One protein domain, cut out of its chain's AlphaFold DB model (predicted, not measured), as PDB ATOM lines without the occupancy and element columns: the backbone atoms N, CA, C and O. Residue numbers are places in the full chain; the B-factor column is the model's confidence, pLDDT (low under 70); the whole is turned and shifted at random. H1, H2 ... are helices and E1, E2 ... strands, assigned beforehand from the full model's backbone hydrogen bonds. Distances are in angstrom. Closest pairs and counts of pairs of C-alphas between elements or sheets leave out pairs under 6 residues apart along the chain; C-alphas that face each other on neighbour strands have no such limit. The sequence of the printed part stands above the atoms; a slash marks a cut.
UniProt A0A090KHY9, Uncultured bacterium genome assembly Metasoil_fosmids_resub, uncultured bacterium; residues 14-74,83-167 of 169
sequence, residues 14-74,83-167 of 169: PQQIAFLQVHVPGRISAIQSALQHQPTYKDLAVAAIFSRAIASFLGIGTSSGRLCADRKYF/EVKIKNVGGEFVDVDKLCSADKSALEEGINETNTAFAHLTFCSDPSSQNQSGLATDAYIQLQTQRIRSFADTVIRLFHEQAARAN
ATOM      1  N   PRO A  14     153.494 -61.070 -37.473       84.88
ATOM      2  CA  PRO A  14     152.528 -61.335 -38.547       84.88
ATOM      3  C   PRO A  14     151.872 -60.069 -39.121       84.88
ATOM      4  O   PRO A  14     151.614 -59.990 -40.318       84.88
ATOM      5  N   GLN A  15     151.622 -59.054 -38.286       85.12
ATOM      6  CA  GLN A  15     151.056 -57.779 -38.736       85.12
ATOM      7  C   GLN A  15     152.062 -56.954 -39.546       85.12
ATOM      8  O   GLN A  15     151.659 -56.279 -40.487       85.12
ATOM      9  N   GLN A  16     153.353 -57.015 -39.210       82.50
ATOM     10  CA  GLN A  16     154.427 -56.382 -39.980       82.50
ATOM     11  C   GLN A  16     154.568 -57.032 -41.361       82.50
ATOM     12  O   GLN A  16     154.644 -56.315 -42.357       82.50
ATOM     13  N   ILE A  17     154.511 -58.370 -41.435       83.06
ATOM     14  CA  ILE A  17     154.475 -59.101 -42.712       83.06
ATOM     15  C   ILE A  17     153.274 -58.650 -43.549       83.06
ATOM     16  O   ILE A  17     153.457 -58.216 -44.684       83.06
ATOM     17  N   ALA A  18     152.060 -58.709 -42.990       84.69
ATOM     18  CA  ALA A  18     150.843 -58.346 -43.716       84.69
ATOM     19  C   ALA A  18     150.861 -56.880 -44.189       84.69
ATOM     20  O   ALA A  18     150.484 -56.585 -45.322       84.69
ATOM     21  N   PHE A  19     151.352 -55.962 -43.350       84.25
ATOM     22  CA  PHE A  19     151.556 -54.561 -43.720       84.25
ATOM     23  C   PHE A  19     152.488 -54.440 -44.933       84.25
ATOM     24  O   PHE A  19     152.145 -53.784 -45.916       84.25
ATOM     25  N   LEU A  20     153.645 -55.103 -44.916       85.00
ATOM     26  CA  LEU A  20     154.616 -55.011 -46.008       85.00
ATOM     27  C   LEU A  20     154.138 -55.689 -47.296       85.00
ATOM     28  O   LEU A  20     154.385 -55.150 -48.374       85.00
ATOM     29  N   GLN A  21     153.395 -56.795 -47.196       84.38
ATOM     30  CA  GLN A  21     152.766 -57.466 -48.340       84.38
ATOM     31  C   GLN A  21     151.775 -56.565 -49.092       84.38
ATOM     32  O   GLN A  21     151.570 -56.757 -50.285       84.38
ATOM     33  N   VAL A  22     151.190 -55.566 -48.428       84.75
ATOM     34  CA  VAL A  22     150.303 -54.582 -49.067       84.75
ATOM     35  C   VAL A  22     151.077 -53.335 -49.500       84.75
ATOM     36  O   VAL A  22     150.964 -52.882 -50.640       84.75
ATOM     37  N   HIS A  23     151.878 -52.762 -48.601       87.19
ATOM     38  CA  HIS A  23     152.479 -51.448 -48.817       87.19
ATOM     39  C   HIS A  23     153.674 -51.462 -49.774       87.19
ATOM     40  O   HIS A  23     153.840 -50.499 -50.524       87.19
ATOM     41  N   VAL A  24     154.508 -52.509 -49.771       90.38
ATOM     42  CA  VAL A  24     155.683 -52.548 -50.658       90.38
ATOM     43  C   VAL A  24     155.265 -52.714 -52.123       90.38
ATOM     44  O   VAL A  24     155.678 -51.873 -52.924       90.38
ATOM     45  N   PRO A  25     154.389 -53.670 -52.502       91.12
ATOM     46  CA  PRO A  25     153.923 -53.772 -53.886       91.12
ATOM     47  C   PRO A  25     153.211 -52.509 -54.381       91.12
ATOM     48  O   PRO A  25     153.444 -52.077 -55.508       91.12
ATOM     49  N   GLY A  26     152.404 -51.861 -53.530       93.50
ATOM     50  CA  GLY A  26     151.755 -50.593 -53.873       93.50
ATOM     51  C   GLY A  26     152.755 -49.472 -54.184       93.50
ATOM     52  O   GLY A  26     152.568 -48.730 -55.147       93.50
ATOM     53  N   ARG A  27     153.853 -49.377 -53.422       94.69
ATOM     54  CA  ARG A  27     154.938 -48.417 -53.695       94.69
ATOM     55  C   ARG A  27     155.676 -48.738 -54.990       94.69
ATOM     56  O   ARG A  27     155.919 -47.820 -55.763       94.69
ATOM     57  N   ILE A  28     155.990 -50.009 -55.243       96.25
ATOM     58  CA  ILE A  28     156.640 -50.444 -56.491       96.25
ATOM     59  C   ILE A  28     155.766 -50.091 -57.701       96.25
ATOM     60  O   ILE A  28     156.258 -49.481 -58.647       96.25
ATOM     61  N   SER A  29     154.467 -50.383 -57.640       96.31
ATOM     62  CA  SER A  29     153.515 -50.031 -58.699       96.31
ATOM     63  C   SER A  29     153.452 -48.517 -58.940       96.31
ATOM     64  O   SER A  29     153.510 -48.062 -60.081       96.31
ATOM     65  N   ALA A  30     153.426 -47.713 -57.872       96.12
ATOM     66  CA  ALA A  30     153.441 -46.257 -57.988       96.12
ATOM     67  C   ALA A  30     154.746 -45.720 -58.602       96.12
ATOM     68  O   ALA A  30     154.687 -44.818 -59.434       96.12
ATOM     69  N   ILE A  31     155.905 -46.286 -58.245       97.25
ATOM     70  CA  ILE A  31     157.197 -45.953 -58.870       97.25
ATOM     71  C   ILE A  31     157.143 -46.252 -60.370       97.25
ATOM     72  O   ILE A  31     157.442 -45.386 -61.188       97.25
ATOM     73  N   GLN A  32     156.724 -47.464 -60.738       96.44
ATOM     74  CA  GLN A  32     156.640 -47.891 -62.134       96.44
ATOM     75  C   GLN A  32     155.684 -47.007 -62.939       96.44
ATOM     76  O   GLN A  32     156.020 -46.618 -64.052       96.44
ATOM     77  N   SER A  33     154.529 -46.655 -62.368       95.88
ATOM     78  CA  SER A  33     153.554 -45.761 -62.996       95.88
ATOM     79  C   SER A  33     154.086 -44.338 -63.161       95.88
ATOM     80  O   SER A  33     153.896 -43.750 -64.222       95.88
ATOM     81  N   ALA A  34     154.761 -43.790 -62.149       94.94
ATOM     82  CA  ALA A  34     155.351 -42.452 -62.202       94.94
ATOM     83  C   ALA A  34     156.471 -42.354 -63.253       94.94
ATOM     84  O   ALA A  34     156.694 -41.308 -63.853       94.94
ATOM     85  N   LEU A  35     157.154 -43.466 -63.514       94.69
ATOM     86  CA  LEU A  35     158.201 -43.570 -64.523       94.69
ATOM     87  C   LEU A  35     157.673 -44.069 -65.881       94.69
ATOM     88  O   LEU A  35     158.449 -44.593 -66.681       94.69
ATOM     89  N   GLN A  36     156.379 -43.938 -66.180       89.50
ATOM     90  CA  GLN A  36     155.862 -44.173 -67.534       89.50
ATOM     91  C   GLN A  36     156.228 -43.011 -68.485       89.50
ATOM     92  O   GLN A  36     157.008 -42.129 -68.133       89.50
ATOM     93  N   HIS A  37     155.774 -43.067 -69.741       79.81
ATOM     94  CA  HIS A  37     156.219 -42.172 -70.818       79.81
ATOM     95  C   HIS A  37     156.121 -40.677 -70.435       79.81
ATOM     96  O   HIS A  37     155.037 -40.188 -70.147       79.81
ATOM     97  N   GLN A  38     157.265 -39.979 -70.495       84.19
ATOM     98  CA  GLN A  38     157.477 -38.557 -70.152       84.19
ATOM     99  C   GLN A  38     157.049 -38.145 -68.724       84.19
ATOM    100  O   GLN A  38     156.036 -37.469 -68.551       84.19
ATOM    101  N   PRO A  39     157.846 -38.492 -67.695       88.19
ATOM    102  CA  PRO A  39     157.564 -38.117 -66.310       88.19
ATOM    103  C   PRO A  39     157.618 -36.605 -66.087       88.19
ATOM    104  O   PRO A  39     158.532 -35.924 -66.559       88.19
ATOM    105  N   THR A  40     156.687 -36.082 -65.290       87.56
ATOM    106  CA  THR A  40     156.782 -34.720 -64.753       87.56
ATOM    107  C   THR A  40     157.694 -34.678 -63.524       87.56
ATOM    108  O   THR A  40     157.986 -35.703 -62.911       87.56
ATOM    109  N   TYR A  41     158.092 -33.482 -63.076       84.38
ATOM    110  CA  TYR A  41     158.888 -33.338 -61.847       84.38
ATOM    111  C   TYR A  41     158.181 -33.907 -60.602       84.38
ATOM    112  O   TYR A  41     158.820 -34.472 -59.716       84.38
ATOM    113  N   LYS A  42     156.845 -33.811 -60.552       88.06
ATOM    114  CA  LYS A  42     156.032 -34.432 -59.499       88.06
ATOM    115  C   LYS A  42     156.153 -35.955 -59.539       88.06
ATOM    116  O   LYS A  42     156.285 -36.577 -58.487       88.06
ATOM    117  N   ASP A  43     156.115 -36.545 -60.729       92.56
ATOM    118  CA  ASP A  43     156.236 -37.994 -60.893       92.56
ATOM    119  C   ASP A  43     157.637 -38.470 -60.487       92.56
ATOM    120  O   ASP A  43     157.771 -39.445 -59.746       92.56
ATOM    121  N   LEU A  44     158.678 -37.718 -60.858       91.81
ATOM    122  CA  LEU A  44     160.046 -37.972 -60.401       91.81
ATOM    123  C   LEU A  44     160.158 -37.921 -58.874       91.81
ATOM    124  O   LEU A  44     160.768 -38.812 -58.287       91.81
ATOM    125  N   ALA A  45     159.512 -36.953 -58.216       92.00
ATOM    126  CA  ALA A  45     159.494 -36.866 -56.756       92.00
ATOM    127  C   ALA A  45     158.828 -38.092 -56.107       92.00
ATOM    128  O   ALA A  45     159.353 -38.643 -55.137       92.00
ATOM    129  N   VAL A  46     157.696 -38.555 -56.654       93.88
ATOM    130  CA  VAL A  46     157.011 -39.770 -56.184       93.88
ATOM    131  C   VAL A  46     157.927 -40.986 -56.315       93.88
ATOM    132  O   VAL A  46     158.122 -41.716 -55.337       93.88
ATOM    133  N   ALA A  47     158.525 -41.183 -57.492       96.25
ATOM    134  CA  ALA A  47     159.427 -42.298 -57.749       96.25
ATOM    135  C   ALA A  47     160.656 -42.262 -56.827       96.25
ATOM    136  O   ALA A  47     160.997 -43.279 -56.220       96.25
ATOM    137  N   ALA A  48     161.277 -41.094 -56.658       95.81
ATOM    138  CA  ALA A  48     162.456 -40.891 -55.821       95.81
ATOM    139  C   ALA A  48     162.174 -41.190 -54.338       95.81
ATOM    140  O   ALA A  48     162.858 -42.009 -53.717       95.81
ATOM    141  N   ILE A  49     161.116 -40.597 -53.771       94.75
ATOM    142  CA  ILE A  49     160.754 -40.759 -52.354       94.75
ATOM    143  C   ILE A  49     160.404 -42.216 -52.039       94.75
ATOM    144  O   ILE A  49     160.858 -42.760 -51.026       94.75
ATOM    145  N   PHE A  50     159.620 -42.873 -52.895       96.31
ATOM    146  CA  PHE A  50     159.257 -44.273 -52.680       96.31
ATOM    147  C   PHE A  50     160.447 -45.213 -52.864       96.31
ATOM    148  O   PHE A  50     160.604 -46.127 -52.051       96.31
ATOM    149  N   SER A  51     161.325 -44.956 -53.835       97.69
ATOM    150  CA  SER A  51     162.561 -45.730 -54.017       97.69
ATOM    151  C   SER A  51     163.483 -45.591 -52.806       97.69
ATOM    152  O   SER A  51     163.922 -46.595 -52.251       97.69
ATOM    153  N   ARG A  52     163.684 -44.373 -52.286       95.44
ATOM    154  CA  ARG A  52     164.452 -44.149 -51.050       95.44
ATOM    155  C   ARG A  52     163.845 -44.874 -49.851       95.44
ATOM    156  O   ARG A  52     164.580 -45.433 -49.040       95.44
ATOM    157  N   ALA A  53     162.522 -44.895 -49.727       93.50
ATOM    158  CA  ALA A  53     161.871 -45.606 -48.634       93.50
ATOM    159  C   ALA A  53     162.104 -47.128 -48.707       93.50
ATOM    160  O   ALA A  53     162.287 -47.764 -47.669       93.50
ATOM    161  N   ILE A  54     162.134 -47.712 -49.913       95.62
ATOM    162  CA  ILE A  54     162.479 -49.130 -50.105       95.62
ATOM    163  C   ILE A  54     163.977 -49.362 -49.841       95.62
ATOM    164  O   ILE A  54     164.324 -50.327 -49.168       95.62
ATOM    165  N   ALA A  55     164.866 -48.462 -50.272       96.25
ATOM    166  CA  ALA A  55     166.296 -48.543 -49.960       96.25
ATOM    167  C   ALA A  55     166.545 -48.553 -48.438       96.25
ATOM    168  O   ALA A  55     167.244 -49.430 -47.929       96.25
ATOM    169  N   SER A  56     165.880 -47.659 -47.697       93.81
ATOM    170  CA  SER A  56     165.938 -47.624 -46.229       93.81
ATOM    171  C   SER A  56     165.438 -48.929 -45.600       93.81
ATOM    172  O   SER A  56     166.068 -49.452 -44.678       93.81
ATOM    173  N   PHE A  57     164.344 -49.500 -46.123       93.06
ATOM    174  CA  PHE A  57     163.834 -50.805 -45.692       93.06
ATOM    175  C   PHE A  57     164.881 -51.918 -45.869       93.06
ATOM    176  O   PHE A  57     165.039 -52.755 -44.980       93.06
ATOM    177  N   LEU A  58     165.650 -51.891 -46.963       95.12
ATOM    178  CA  LEU A  58     166.754 -52.821 -47.243       95.12
ATOM    179  C   LEU A  58     168.031 -52.547 -46.430       95.12
ATOM    180  O   LEU A  58     169.004 -53.296 -46.547       95.12
ATOM    181  N   GLY A  59     168.025 -51.514 -45.586       94.94
ATOM    182  CA  GLY A  59     169.162 -51.103 -44.767       94.94
ATOM    183  C   GLY A  59     170.230 -50.334 -45.538       94.94
ATOM    184  O   GLY A  59     171.404 -50.392 -45.177       94.94
ATOM    185  N   ILE A  60     169.840 -49.646 -46.610       96.38
ATOM    186  CA  ILE A  60     170.723 -48.831 -47.443       96.38
ATOM    187  C   ILE A  60     170.452 -47.359 -47.134       96.38
ATOM    188  O   ILE A  60     169.317 -46.890 -47.237       96.38
ATOM    189  N   GLY A  61     171.501 -46.620 -46.789       93.75
ATOM    190  CA  GLY A  61     171.444 -45.177 -46.591       93.75
ATOM    191  C   GLY A  61     172.690 -44.484 -47.122       93.75
ATOM    192  O   GLY A  61     173.557 -45.110 -47.729       93.75
ATOM    193  N   THR A  62     172.787 -43.183 -46.863       92.31
ATOM    194  CA  THR A  62     173.948 -42.364 -47.226       92.31
ATOM    195  C   THR A  62     174.466 -41.588 -46.025       92.31
ATOM    196  O   THR A  62     173.680 -41.045 -45.245       92.31
ATOM    197  N   SER A  63     175.784 -41.458 -45.917       88.94
ATOM    198  CA  SER A  63     176.463 -40.593 -44.955       88.94
ATOM    199  C   SER A  63     177.559 -39.811 -45.670       88.94
ATOM    200  O   SER A  63     178.358 -40.388 -46.406       88.94
ATOM    201  N   SER A  64     177.561 -38.485 -45.510       86.12
ATOM    202  CA  SER A  64     178.486 -37.583 -46.216       86.12
ATOM    203  C   SER A  64     178.550 -37.837 -47.732       86.12
ATOM    204  O   SER A  64     179.624 -37.824 -48.331       86.12
ATOM    205  N   GLY A  65     177.392 -38.112 -48.343       84.19
ATOM    206  CA  GLY A  65     177.242 -38.362 -49.779       84.19
ATOM    207  C   GLY A  65     177.617 -39.769 -50.259       84.19
ATOM    208  O   GLY A  65     177.395 -40.059 -51.428       84.19
ATOM    209  N   ARG A  66     178.136 -40.644 -49.389       90.50
ATOM    210  CA  ARG A  66     178.541 -42.022 -49.725       90.50
ATOM    211  C   ARG A  66     177.563 -43.045 -49.172       90.50
ATOM    212  O   ARG A  66     176.973 -42.801 -48.117       90.50
ATOM    213  N   LEU A  67     177.427 -44.201 -49.822       94.19
ATOM    214  CA  LEU A  67     176.599 -45.282 -49.285       94.19
ATOM    215  C   LEU A  67     177.136 -45.807 -47.962       94.19
ATOM    216  O   LEU A  67     178.337 -45.965 -47.750       94.19
ATOM    217  N   CYS A  68     176.201 -46.153 -47.092       93.50
ATOM    218  CA  CYS A  68     176.477 -46.842 -45.849       93.50
ATOM    219  C   CYS A  68     175.331 -47.792 -45.501       93.50
ATOM    220  O   CYS A  68     174.187 -47.603 -45.925       93.50
ATOM    221  N   ALA A  69     175.625 -48.788 -44.669       93.06
ATOM    222  CA  ALA A  69     174.582 -49.600 -44.062       93.06
ATOM    223  C   ALA A  69     173.773 -48.756 -43.059       93.06
ATOM    224  O   ALA A  69     174.314 -48.290 -42.053       93.06
ATOM    225  N   ASP A  70     172.474 -48.601 -43.303       89.88
ATOM    226  CA  ASP A  70     171.537 -47.954 -42.387       89.88
ATOM    227  C   ASP A  70     170.727 -48.994 -41.605       89.88
ATOM    228  O   ASP A  70     169.651 -49.441 -42.000       89.88
ATOM    229  N   ARG A  71     171.279 -49.395 -40.459       86.25
ATOM    230  CA  ARG A  71     170.652 -50.371 -39.552       86.25
ATOM    231  C   ARG A  71     169.866 -49.713 -38.423       86.25
ATOM    232  O   ARG A  71     169.344 -50.415 -37.558       86.25
ATOM    233  N   LYS A  72     169.847 -48.380 -38.373       81.88
ATOM    234  CA  LYS A  72     169.186 -47.644 -37.299       81.88
ATOM    235  C   LYS A  72     167.698 -47.547 -37.617       81.88
ATOM    236  O   LYS A  72     167.309 -47.417 -38.770       81.88
ATOM    237  N   TYR A  73     166.884 -47.630 -36.575       78.50
ATOM    238  CA  TYR A  73     165.475 -47.267 -36.650       78.50
ATOM    239  C   TYR A  73     165.347 -45.799 -36.260       78.50
ATOM    240  O   TYR A  73     166.042 -45.340 -35.347       78.50
ATOM    241  N   PHE A  74     164.466 -45.067 -36.931       71.19
ATOM    242  CA  PHE A  74     164.145 -43.700 -36.552       71.19
ATOM    243  C   PHE A  74     163.580 -43.659 -35.124       71.19
ATOM    244  O   PHE A  74     162.745 -44.480 -34.743       71.19
ATOM    245  N   GLU A  83     159.204 -47.150 -37.983       82.31
ATOM    246  CA  GLU A  83     160.004 -47.612 -39.112       82.31
ATOM    247  C   GLU A  83     160.086 -49.143 -39.110       82.31
ATOM    248  O   GLU A  83     160.228 -49.772 -38.061       82.31
ATOM    249  N   VAL A  84     159.995 -49.735 -40.298       83.50
ATOM    250  CA  VAL A  84     160.161 -51.172 -40.513       83.50
ATOM    251  C   VAL A  84     161.347 -51.374 -41.447       83.50
ATOM    252  O   VAL A  84     161.501 -50.657 -42.435       83.50
ATOM    253  N   LYS A  85     162.172 -52.366 -41.137       88.81
ATOM    254  CA  LYS A  85     163.339 -52.801 -41.898       88.81
ATOM    255  C   LYS A  85     163.167 -54.263 -42.315       88.81
ATOM    256  O   LYS A  85     162.374 -55.002 -41.733       88.81
ATOM    257  N   ILE A  86     163.941 -54.722 -43.291       87.44
ATOM    258  CA  ILE A  86     163.825 -56.086 -43.827       87.44
ATOM    259  C   ILE A  86     164.079 -57.182 -42.780       87.44
ATOM    260  O   ILE A  86     163.423 -58.224 -42.805       87.44
ATOM    261  N   LYS A  87     164.930 -56.911 -41.779       86.94
ATOM    262  CA  LYS A  87     165.144 -57.807 -40.630       86.94
ATOM    263  C   LYS A  87     163.859 -58.101 -39.848       86.94
ATOM    264  O   LYS A  87     163.736 -59.185 -39.290       86.94
ATOM    265  N   ASN A  88     162.906 -57.164 -39.798       83.62
ATOM    266  CA  ASN A  88     161.653 -57.334 -39.053       83.62
ATOM    267  C   ASN A  88     160.715 -58.382 -39.661       83.62
ATOM    268  O   ASN A  88     159.793 -58.830 -38.989       83.62
ATOM    269  N   VAL A  89     160.943 -58.754 -40.920       82.19
ATOM    270  CA  VAL A  89     160.167 -59.777 -41.631       82.19
ATOM    271  C   VAL A  89     161.009 -60.992 -42.004       82.19
ATOM    272  O   VAL A  89     160.671 -61.717 -42.932       82.19
ATOM    273  N   GLY A  90     162.113 -61.210 -41.283       81.25
ATOM    274  CA  GLY A  90     162.961 -62.391 -41.442       81.25
ATOM    275  C   GLY A  90     163.935 -62.349 -42.621       81.25
ATOM    276  O   GLY A  90     164.628 -63.335 -42.846       81.25
ATOM    277  N   GLY A  91     164.027 -61.240 -43.362       85.12
ATOM    278  CA  GLY A  91     165.045 -61.084 -44.406       85.12
ATOM    279  C   GLY A  91     166.376 -60.555 -43.869       85.12
ATOM    280  O   GLY A  91     166.517 -60.279 -42.677       85.12
ATOM    281  N   GLU A  92     167.354 -60.379 -44.759       90.25
ATOM    282  CA  GLU A  92     168.677 -59.828 -44.445       90.25
ATOM    283  C   GLU A  92     168.884 -58.452 -45.075       90.25
ATOM    284  O   GLU A  92     168.332 -58.133 -46.129       90.25
ATOM    285  N   PHE A  93     169.703 -57.625 -44.422       94.06
ATOM    286  CA  PHE A  93     170.115 -56.347 -44.995       94.06
ATOM    287  C   PHE A  93     170.972 -56.556 -46.246       94.06
ATOM    288  O   PHE A  93     171.733 -57.523 -46.346       94.06
ATOM    289  N   VAL A  94     170.888 -55.612 -47.181       95.38
ATOM    290  CA  VAL A  94     171.805 -55.575 -48.321       95.38
ATOM    291  C   VAL A  94     173.216 -55.254 -47.823       95.38
ATOM    292  O   VAL A  94     173.432 -54.308 -47.065       95.38
ATOM    293  N   ASP A  95     174.184 -56.056 -48.261       95.00
ATOM    294  CA  ASP A  95     175.601 -55.824 -48.001       95.00
ATOM    295  C   ASP A  95     176.142 -54.809 -49.014       95.00
ATOM    296  O   ASP A  95     176.486 -55.157 -50.146       95.00
ATOM    297  N   VAL A  96     176.164 -53.539 -48.605       93.81
ATOM    298  CA  VAL A  96     176.577 -52.403 -49.439       93.81
ATOM    299  C   VAL A  96     177.981 -52.601 -50.012       93.81
ATOM    300  O   VAL A  96     178.224 -52.240 -51.163       93.81
ATOM    301  N   ASP A  97     178.896 -53.221 -49.266       93.31
ATOM    302  CA  ASP A  97     180.284 -53.385 -49.705       93.31
ATOM    303  C   ASP A  97     180.395 -54.335 -50.900       93.31
ATOM    304  O   ASP A  97     181.242 -54.123 -51.772       93.31
ATOM    305  N   LYS A  98     179.483 -55.310 -50.995       95.50
ATOM    306  CA  LYS A  98     179.420 -56.311 -52.072       95.50
ATOM    307  C   LYS A  98     178.670 -55.856 -53.322       95.50
ATOM    308  O   LYS A  98     178.657 -56.592 -54.307       95.50
ATOM    309  N   LEU A  99     178.045 -54.680 -53.305       96.44
ATOM    310  CA  LEU A  99     177.387 -54.136 -54.492       96.44
ATOM    311  C   LEU A  99     178.415 -53.806 -55.581       96.44
ATOM    312  O   LEU A  99     179.531 -53.355 -55.292       96.44
ATOM    313  N   CYS A 100     178.028 -54.003 -56.841       96.44
ATOM    314  CA  CYS A 100     178.854 -53.597 -57.973       96.44
ATOM    315  C   CYS A 100     178.933 -52.061 -58.068       96.44
ATOM    316  O   CYS A 100     178.144 -51.336 -57.460       96.44
ATOM    317  N   SER A 101     179.897 -51.548 -58.838       95.94
ATOM    318  CA  SER A 101     180.107 -50.101 -58.987       95.94
ATOM    319  C   SER A 101     178.890 -49.374 -59.564       95.94
ATOM    320  O   SER A 101     178.565 -48.286 -59.098       95.94
ATOM    321  N   ALA A 102     178.200 -49.983 -60.531       96.31
ATOM    322  CA  ALA A 102     177.008 -49.405 -61.147       96.31
ATOM    323  C   ALA A 102     175.867 -49.230 -60.131       96.31
ATOM    324  O   ALA A 102     175.310 -48.141 -60.019       96.31
ATOM    325  N   ASP A 103     175.584 -50.266 -59.336       97.31
ATOM    326  CA  ASP A 103     174.557 -50.213 -58.291       97.31
ATOM    327  C   ASP A 103     174.899 -49.171 -57.229       97.31
ATOM    328  O   ASP A 103     174.030 -48.413 -56.802       97.31
ATOM    329  N   LYS A 104     176.174 -49.108 -56.819       96.38
ATOM    330  CA  LYS A 104     176.638 -48.100 -55.863       96.38
ATOM    331  C   LYS A 104     176.380 -46.688 -56.390       96.38
ATOM    332  O   LYS A 104     175.745 -45.911 -55.689       96.38
ATOM    333  N   SER A 105     176.778 -46.392 -57.629       95.81
ATOM    334  CA  SER A 105     176.559 -45.070 -58.241       95.81
ATOM    335  C   SER A 105     175.074 -44.713 -58.306       95.81
ATOM    336  O   SER A 105     174.678 -43.645 -57.849       95.81
ATOM    337  N   ALA A 106     174.230 -45.631 -58.793       97.06
ATOM    338  CA  ALA A 106     172.794 -45.394 -58.927       97.06
ATOM    339  C   ALA A 106     172.114 -45.127 -57.573       97.06
ATOM    340  O   ALA A 106     171.263 -44.243 -57.459       97.06
ATOM    341  N   LEU A 107     172.495 -45.875 -56.534       97.44
ATOM    342  CA  LEU A 107     171.983 -45.691 -55.176       97.44
ATOM    343  C   LEU A 107     172.506 -44.397 -54.531       97.44
ATOM    344  O   LEU A 107     171.722 -43.692 -53.898       97.44
ATOM    345  N   GLU A 108     173.794 -44.063 -54.682       95.69
ATOM    346  CA  GLU A 108     174.382 -42.816 -54.159       95.69
ATOM    347  C   GLU A 108     173.715 -41.594 -54.772       95.69
ATOM    348  O   GLU A 108     173.181 -40.751 -54.049       95.69
ATOM    349  N   GLU A 109     173.712 -41.515 -56.101       93.38
ATOM    350  CA  GLU A 109     173.109 -40.411 -56.840       93.38
ATOM    351  C   GLU A 109     171.623 -40.296 -56.510       93.38
ATOM    352  O   GLU A 109     171.160 -39.223 -56.133       93.38
ATOM    353  N   GLY A 110     170.883 -41.408 -56.557       95.12
ATOM    354  CA  GLY A 110     169.447 -41.422 -56.305       95.12
ATOM    355  C   GLY A 110     169.059 -41.013 -54.884       95.12
ATOM    356  O   GLY A 110     168.145 -40.203 -54.707       95.12
ATOM    357  N   ILE A 111     169.741 -41.525 -53.853       95.12
ATOM    358  CA  ILE A 111     169.443 -41.162 -52.457       95.12
ATOM    359  C   ILE A 111     169.820 -39.702 -52.194       95.12
ATOM    360  O   ILE A 111     169.038 -38.986 -51.564       95.12
ATOM    361  N   ASN A 112     170.981 -39.253 -52.677       91.25
ATOM    362  CA  ASN A 112     171.414 -37.868 -52.509       91.25
ATOM    363  C   ASN A 112     170.446 -36.906 -53.206       91.25
ATOM    364  O   ASN A 112     169.961 -35.984 -52.556       91.25
ATOM    365  N   GLU A 113     170.089 -37.171 -54.463       88.94
ATOM    366  CA  GLU A 113     169.120 -36.372 -55.220       88.94
ATOM    367  C   GLU A 113     167.746 -36.360 -54.536       88.94
ATOM    368  O   GLU A 113     167.109 -35.319 -54.415       88.94
ATOM    369  N   THR A 114     167.294 -37.498 -53.999       92.00
ATOM    370  CA  THR A 114     166.043 -37.547 -53.225       92.00
ATOM    371  C   THR A 114     166.110 -36.644 -51.996       92.00
ATOM    372  O   THR A 114     165.155 -35.923 -51.705       92.00
ATOM    373  N   ASN A 115     167.228 -36.669 -51.270       87.69
ATOM    374  CA  ASN A 115     167.421 -35.871 -50.063       87.69
ATOM    375  C   ASN A 115     167.563 -34.374 -50.351       87.69
ATOM    376  O   ASN A 115     167.247 -33.584 -49.471       87.69
ATOM    377  N   THR A 116     168.029 -33.975 -51.534       83.75
ATOM    378  CA  THR A 116     168.235 -32.566 -51.893       83.75
ATOM    379  C   THR A 116     167.101 -32.029 -52.763       83.75
ATOM    380  O   THR A 116     166.367 -31.141 -52.335       83.75
ATOM    381  N   ALA A 117     166.922 -32.584 -53.960       79.06
ATOM    382  CA  ALA A 117     166.062 -32.055 -55.015       79.06
ATOM    383  C   ALA A 117     164.565 -32.298 -54.786       79.06
ATOM    384  O   ALA A 117     163.733 -31.520 -55.259       79.06
ATOM    385  N   PHE A 118     164.219 -33.370 -54.067       81.56
ATOM    386  CA  PHE A 118     162.827 -33.797 -53.889       81.56
ATOM    387  C   PHE A 118     162.315 -33.680 -52.448       81.56
ATOM    388  O   PHE A 118     161.114 -33.511 -52.244       81.56
ATOM    389  N   ALA A 119     163.196 -33.726 -51.446       75.00
ATOM    390  CA  ALA A 119     162.824 -33.468 -50.053       75.00
ATOM    391  C   ALA A 119     162.768 -31.966 -49.707       75.00
ATOM    392  O   ALA A 119     162.169 -31.595 -48.695       75.00
ATOM    393  N   HIS A 120     163.355 -31.101 -50.542       75.69
ATOM    394  CA  HIS A 120     163.376 -29.652 -50.357       75.69
ATOM    395  C   HIS A 120     162.936 -28.918 -51.632       75.69
ATOM    396  O   HIS A 120     163.147 -29.393 -52.745       75.69
ATOM    397  N   LEU A 121     162.361 -27.721 -51.472       74.50
ATOM    398  CA  LEU A 121     162.057 -26.817 -52.586       74.50
ATOM    399  C   LEU A 121     163.356 -26.152 -53.064       74.50
ATOM    400  O   LEU A 121     163.744 -25.103 -52.555       74.50
ATOM    401  N   THR A 122     164.056 -26.800 -53.992       73.94
ATOM    402  CA  THR A 122     165.377 -26.379 -54.486       73.94
ATOM    403  C   THR A 122     165.337 -26.019 -55.972       73.94
ATOM    404  O   THR A 122     164.400 -26.373 -56.685       73.94
ATOM    405  N   PHE A 123     166.351 -25.283 -56.434       73.00
ATOM    406  CA  PHE A 123     166.570 -24.959 -57.845       73.00
ATOM    407  C   PHE A 123     167.889 -25.584 -58.322       73.00
ATOM    408  O   PHE A 123     168.816 -25.762 -57.530       73.00
ATOM    409  N   CYS A 124     167.979 -25.923 -59.612       78.88
ATOM    410  CA  CYS A 124     169.234 -26.386 -60.212       78.88
ATOM    411  C   CYS A 124     170.253 -25.244 -60.159       78.88
ATOM    412  O   CYS A 124     169.914 -24.158 -60.596       78.88
ATOM    413  N   SER A 125     171.469 -25.431 -59.648       80.81
ATOM    414  CA  SER A 125     172.442 -24.331 -59.523       80.81
ATOM    415  C   SER A 125     173.200 -24.003 -60.813       80.81
ATOM    416  O   SER A 125     173.830 -22.952 -60.886       80.81
ATOM    417  N   ASP A 126     173.148 -24.881 -61.816       86.50
ATOM    418  CA  ASP A 126     173.845 -24.723 -63.091       86.50
ATOM    419  C   ASP A 126     173.009 -23.879 -64.074       86.50
ATOM    420  O   ASP A 126     171.953 -24.342 -64.520       86.50
ATOM    421  N   PRO A 127     173.472 -22.675 -64.467       87.38
ATOM    422  CA  PRO A 127     172.749 -21.819 -65.406       87.38
ATOM    423  C   PRO A 127     172.510 -22.465 -66.775       87.38
ATOM    424  O   PRO A 127     171.527 -22.139 -67.432       87.38
ATOM    425  N   SER A 128     173.367 -23.397 -67.212       89.19
ATOM    426  CA  SER A 128     173.190 -24.099 -68.492       89.19
ATOM    427  C   SER A 128     172.005 -25.072 -68.481       89.19
ATOM    428  O   SER A 128     171.462 -25.415 -69.530       89.19
ATOM    429  N   SER A 129     171.570 -25.469 -67.284       88.88
ATOM    430  CA  SER A 129     170.421 -26.341 -67.048       88.88
ATOM    431  C   SER A 129     169.137 -25.567 -66.728       88.88
ATOM    432  O   SER A 129     168.098 -26.191 -66.488       88.88
ATOM    433  N   GLN A 130     169.180 -24.230 -66.748       90.50
ATOM    434  CA  GLN A 130     168.052 -23.347 -66.464       90.50
ATOM    435  C   GLN A 130     167.526 -22.656 -67.730       90.50
ATOM    436  O   GLN A 130     168.273 -22.317 -68.644       90.50
ATOM    437  N   ASN A 131     166.218 -22.411 -67.778       88.19
ATOM    438  CA  ASN A 131     165.615 -21.517 -68.759       88.19
ATOM    439  C   ASN A 131     165.746 -20.043 -68.325       88.19
ATOM    440  O   ASN A 131     166.273 -19.731 -67.258       88.19
ATOM    441  N   GLN A 132     165.223 -19.119 -69.135       88.44
ATOM    442  CA  GLN A 132     165.307 -17.672 -68.872       88.44
ATOM    443  C   GLN A 132     164.652 -17.224 -67.551       88.44
ATOM    444  O   GLN A 132     164.987 -16.161 -67.039       88.44
ATOM    445  N   SER A 133     163.748 -18.032 -66.990       88.19
ATOM    446  CA  SER A 133     163.086 -17.780 -65.706       88.19
ATOM    447  C   SER A 133     163.765 -18.494 -64.528       88.19
ATOM    448  O   SER A 133     163.225 -18.483 -63.424       88.19
ATOM    449  N   GLY A 134     164.911 -19.152 -64.745       83.81
ATOM    450  CA  GLY A 134     165.634 -19.912 -63.718       83.81
ATOM    451  C   GLY A 134     165.055 -21.302 -63.416       83.81
ATOM    452  O   GLY A 134     165.490 -21.950 -62.466       83.81
ATOM    453  N   LEU A 135     164.075 -21.778 -64.195       85.19
ATOM    454  CA  LEU A 135     163.481 -23.111 -64.026       85.19
ATOM    455  C   LEU A 135     164.287 -24.170 -64.779       85.19
ATOM    456  O   LEU A 135     164.898 -23.871 -65.801       85.19
ATOM    457  N   ALA A 136     164.235 -25.418 -64.311       84.62
ATOM    458  CA  ALA A 136     164.870 -26.545 -64.986       84.62
ATOM    459  C   ALA A 136     164.428 -26.671 -66.457       84.62
ATOM    460  O   ALA A 136     163.240 -26.599 -66.770       84.62
ATOM    461  N   THR A 137     165.396 -26.885 -67.346       87.88
ATOM    462  CA  THR A 137     165.157 -27.183 -68.767       87.88
ATOM    463  C   THR A 137     164.645 -28.610 -68.972       87.88
ATOM    464  O   THR A 137     164.873 -29.493 -68.142       87.88
ATOM    465  N   ASP A 138     164.033 -28.876 -70.127       84.94
ATOM    466  CA  ASP A 138     163.594 -30.228 -70.499       84.94
ATOM    467  C   ASP A 138     164.757 -31.230 -70.533       84.94
ATOM    468  O   ASP A 138     164.610 -32.369 -70.097       84.94
ATOM    469  N   ALA A 139     165.939 -30.798 -70.985       85.88
ATOM    470  CA  ALA A 139     167.144 -31.624 -70.986       85.88
ATOM    471  C   ALA A 139     167.560 -32.033 -69.561       85.88
ATOM    472  O   ALA A 139     167.891 -33.195 -69.316       85.88
ATOM    473  N   TYR A 140     167.476 -31.106 -68.602       86.00
ATOM    474  CA  TYR A 140     167.724 -31.411 -67.194       86.00
ATOM    475  C   TYR A 140     166.686 -32.395 -66.633       86.00
ATOM    476  O   TYR A 140     167.047 -33.354 -65.953       86.00
ATOM    477  N   ILE A 141     165.401 -32.219 -66.958       84.44
ATOM    478  CA  ILE A 141     164.330 -33.138 -66.532       84.44
ATOM    479  C   ILE A 141     164.539 -34.543 -67.120       84.44
ATOM    480  O   ILE A 141     164.344 -35.544 -66.425       84.44
ATOM    481  N   GLN A 142     164.990 -34.647 -68.372       87.88
ATOM    482  CA  GLN A 142     165.334 -35.926 -69.001       87.88
ATOM    483  C   GLN A 142     166.519 -36.609 -68.309       87.88
ATOM    484  O   GLN A 142     166.454 -37.808 -68.031       87.88
ATOM    485  N   LEU A 143     167.571 -35.857 -67.975       89.12
ATOM    486  CA  LEU A 143     168.704 -36.373 -67.204       89.12
ATOM    487  C   LEU A 143     168.250 -36.900 -65.835       89.12
ATOM    488  O   LEU A 143     168.594 -38.018 -65.448       89.12
ATOM    489  N   GLN A 144     167.428 -36.128 -65.123       89.50
ATOM    490  CA  GLN A 144     166.875 -36.534 -63.831       89.50
ATOM    491  C   GLN A 144     165.996 -37.780 -63.947       89.50
ATOM    492  O   GLN A 144     166.081 -38.689 -63.124       89.50
ATOM    493  N   THR A 145     165.218 -37.883 -65.023       92.19
ATOM    494  CA  THR A 145     164.422 -39.077 -65.319       92.19
ATOM    495  C   THR A 145     165.290 -40.328 -65.425       92.19
ATOM    496  O   THR A 145     164.941 -41.364 -64.860       92.19
ATOM    497  N   GLN A 146     166.426 -40.255 -66.122       92.56
ATOM    498  CA  GLN A 146     167.338 -41.395 -66.265       92.56
ATOM    499  C   GLN A 146     167.951 -41.807 -64.923       92.56
ATOM    500  O   GLN A 146     167.958 -42.996 -64.599       92.56
ATOM    501  N   ARG A 147     168.398 -40.836 -64.117       93.25
ATOM    502  CA  ARG A 147     168.967 -41.083 -62.782       93.25
ATOM    503  C   ARG A 147     167.963 -41.740 -61.844       93.25
ATOM    504  O   ARG A 147     168.250 -42.789 -61.272       93.25
ATOM    505  N   ILE A 148     166.763 -41.169 -61.730       95.56
ATOM    506  CA  ILE A 148     165.715 -41.707 -60.855       95.56
ATOM    507  C   ILE A 148     165.235 -43.073 -61.336       95.56
ATOM    508  O   ILE A 148     164.985 -43.942 -60.504       95.56
ATOM    509  N   ARG A 149     165.173 -43.315 -62.653       96.38
ATOM    510  CA  ARG A 149     164.877 -44.651 -63.182       96.38
ATOM    511  C   ARG A 149     165.946 -45.666 -62.794       96.38
ATOM    512  O   ARG A 149     165.603 -46.709 -62.251       96.38
ATOM    513  N   SER A 150     167.222 -45.354 -63.011       97.12
ATOM    514  CA  SER A 150     168.324 -46.252 -62.646       97.12
ATOM    515  C   SER A 150     168.323 -46.573 -61.147       97.12
ATOM    516  O   SER A 150     168.455 -47.735 -60.758       97.12
ATOM    517  N   PHE A 151     168.085 -45.564 -60.307       98.06
ATOM    518  CA  PHE A 151     167.927 -45.740 -58.867       98.06
ATOM    519  C   PHE A 151     166.738 -46.649 -58.516       98.06
ATOM    520  O   PHE A 151     166.905 -47.628 -57.784       98.06
ATOM    521  N   ALA A 152     165.555 -46.353 -59.055       98.00
ATOM    522  CA  ALA A 152     164.332 -47.114 -58.821       98.00
ATOM    523  C   ALA A 152     164.482 -48.587 -59.221       98.00
ATOM    524  O   ALA A 152     164.201 -49.477 -58.415       98.00
ATOM    525  N   ASP A 153     164.977 -48.845 -60.431       98.12
ATOM    526  CA  ASP A 153     165.169 -50.195 -60.963       98.12
ATOM    527  C   ASP A 153     166.159 -50.991 -60.098       98.12
ATOM    528  O   ASP A 153     165.911 -52.156 -59.773       98.12
ATOM    529  N   THR A 154     167.241 -50.346 -59.649       98.38
ATOM    530  CA  THR A 154     168.235 -50.955 -58.750       98.38
ATOM    531  C   THR A 154     167.606 -51.361 -57.420       98.38
ATOM    532  O   THR A 154     167.756 -52.502 -56.981       98.38
ATOM    533  N   VAL A 155     166.857 -50.462 -56.778       97.88
ATOM    534  CA  VAL A 155     166.230 -50.737 -55.478       97.88
ATOM    535  C   VAL A 155     165.155 -51.821 -55.585       97.88
ATOM    536  O   VAL A 155     165.093 -52.704 -54.727       97.88
ATOM    537  N   ILE A 156     164.326 -51.788 -56.631       97.56
ATOM    538  CA  ILE A 156     163.283 -52.796 -56.871       97.56
ATOM    539  C   ILE A 156     163.915 -54.175 -57.077       97.56
ATOM    540  O   ILE A 156     163.479 -55.151 -56.460       97.56
ATOM    541  N   ARG A 157     164.975 -54.263 -57.887       97.44
ATOM    542  CA  ARG A 157     165.710 -55.515 -58.099       97.44
ATOM    543  C   ARG A 157     166.283 -56.058 -56.788       97.44
ATOM    544  O   ARG A 157     166.021 -57.213 -56.454       97.44
ATOM    545  N   LEU A 158     166.993 -55.231 -56.017       96.25
ATOM    546  CA  LEU A 158     167.564 -55.632 -54.724       96.25
ATOM    547  C   LEU A 158     166.483 -56.081 -53.729       96.25
ATOM    548  O   LEU A 158     166.691 -57.036 -52.982       96.25
ATOM    549  N   PHE A 159     165.314 -55.435 -53.733       94.50
ATOM    550  CA  PHE A 159     164.181 -55.872 -52.922       94.50
ATOM    551  C   PHE A 159     163.732 -57.288 -53.290       94.50
ATOM    552  O   PHE A 159     163.600 -58.129 -52.399       94.50
ATOM    553  N   HIS A 160     163.532 -57.575 -54.577       92.69
ATOM    554  CA  HIS A 160     163.113 -58.904 -55.023       92.69
ATOM    555  C   HIS A 160     164.155 -59.982 -54.704       92.69
ATOM    556  O   HIS A 160     163.785 -61.061 -54.239       92.69
ATOM    557  N   GLU A 161     165.445 -59.684 -54.872       91.81
ATOM    558  CA  GLU A 161     166.536 -60.596 -54.509       91.81
ATOM    559  C   GLU A 161     166.525 -60.945 -53.015       91.81
ATOM    560  O   GLU A 161     166.688 -62.111 -52.651       91.81
ATOM    561  N   GLN A 162     166.305 -59.962 -52.139       90.00
ATOM    562  CA  GLN A 162     166.268 -60.210 -50.696       90.00
ATOM    563  C   GLN A 162     164.972 -60.885 -50.244       90.00
ATOM    564  O   GLN A 162     165.007 -61.767 -49.386       90.00
ATOM    565  N   ALA A 163     163.833 -60.526 -50.839       83.50
ATOM    566  CA  ALA A 163     162.558 -61.178 -50.559       83.50
ATOM    567  C   ALA A 163     162.583 -62.670 -50.937       83.50
ATOM    568  O   ALA A 163     162.088 -63.497 -50.174       83.50
ATOM    569  N   ALA A 164     163.213 -63.021 -52.064       79.56
ATOM    570  CA  ALA A 164     163.397 -64.413 -52.477       79.56
ATOM    571  C   ALA A 164     164.259 -65.216 -51.485       79.56
ATOM    572  O   ALA A 164     163.997 -66.390 -51.250       79.56
ATOM    573  N   ARG A 165     165.262 -64.585 -50.859       78.38
ATOM    574  CA  ARG A 165     166.110 -65.227 -49.837       78.38
ATOM    575  C   ARG A 165     165.409 -65.413 -48.494       78.38
ATOM    576  O   ARG A 165     165.754 -66.339 -47.770       78.38
ATOM    577  N   ALA A 166     164.462 -64.539 -48.155       71.94
ATOM    578  CA  ALA A 166     163.692 -64.630 -46.915       71.94
ATOM    579  C   ALA A 166     162.641 -65.758 -46.947       71.94
ATOM    580  O   ALA A 166     162.273 -66.272 -45.897       71.94
ATOM    581  N   ASN A 167     162.187 -66.153 -48.144       65.44
ATOM    582  CA  ASN A 167     161.248 -67.254 -48.366       65.44
ATOM    583  C   ASN A 167     161.793 -68.221 -49.439       65.44
ATOM    584  O   ASN A 167     161.275 -68.228 -50.560       65.44
TER     585      ASN A 167
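This is residues 14 to 74 and 83 to 167 of the 169 residues of the protein "Uncultured bacterium genome assembly Metasoil_fosmids_resub" of uncultured bacterium (UniProt A0A090KHY9). Three helices, H1, H2 and H5, run lengthwise as a bundle, with the fourth long helix, H4, crossing H2 and H5 steeply. A small strand hairpin, E1 and E2, packs on H4, and the unnamed loop of residues 119 to 137 reaches to one end of the elongated outline. The printed part has 146 residues, with the named elements in the order H1 H2 E1 E2 H3 H4 H5; the sheet E1 - E2 is antiparallel and the class is mostly helix. The whole is compact, with a radius of gyration of the C-alphas of 15.9 A, and spans 54 by 29 by 27 A.

H1, residues 14 to 34, and H2, residues 41 to 57, form a helical hairpin; they touch at a shallow tilt of 31 degrees, opposite ways, and their closest C-alphas, of Ile 31 and Ala 47, are 4.4 A apart. With H5, residues 138 to 166, they make a bundle, a group of helices side by side. H2 and H5 touch at a shallow tilt of 27 degrees, the same way, closest at the C-alphas of Ser 51 and Ala 152, 5.3 A. H1 and H5 are close but not clearly touching, closest at the C-alphas of Ile 28 and Ile 156, 7.1 A. E1, residues 60 to 63, and E2, residues 66 to 69, form an antiparallel hairpin, with N 61 and O 68 at 3.0 A and N 63 and O 66 at 2.8 A, within hydrogen-bond range. H3, residues 86 to 89, only just touches H1, with 3 pairs of C-alphas within 8 A, the closest those of Ile 17 and Val 89, 5.8 A. H4, residues 101 to 118, touches H5 with residues 103 to 110 alone, at a steep tilt of 61 degrees, closest at the C-alphas of Ala 106 and Phe 151, 4.9 A. H4 also touches H2, the hub, with residues 110 to 118 alone, at a steep tilt of 59 degrees, closest at the C-alphas of Ala 45 and Phe 118, 5.4 A. The closest C-alphas of E2 and H4, of Leu 67 and Glu 108, are 5.9 A apart. H1 and H4 are apart. Every O i to N i+4 pair is within hydrogen-bond range in H2 and H5, 16 of 17 in H1 and 13 of 14 in H4; H3 is too short for such a pair.

H1 begins with C-alpha 14 at (152.528, -61.335, -38.547) and is 30.4 A long. H2 is 24.3 A long, E1 and E2 are each 10.3 A, H3 is 5.6 A and H4 is 24.3 A. H5, the longest, measures 41.7 A and ends with C-alpha 166 at (163.692, -64.630, -46.915).

The C-alphas farthest apart, of Pro 14 and Gln 132, are 54.7 A apart. Residues 75 to 82 are not printed, and C-alphas 74 and 83 are 6.2 A apart across the cut. The links H3 to H4 and H4 to H5 are long. The mean pLDDT of the printed part is 89.5, and residue 167 alone is under 70.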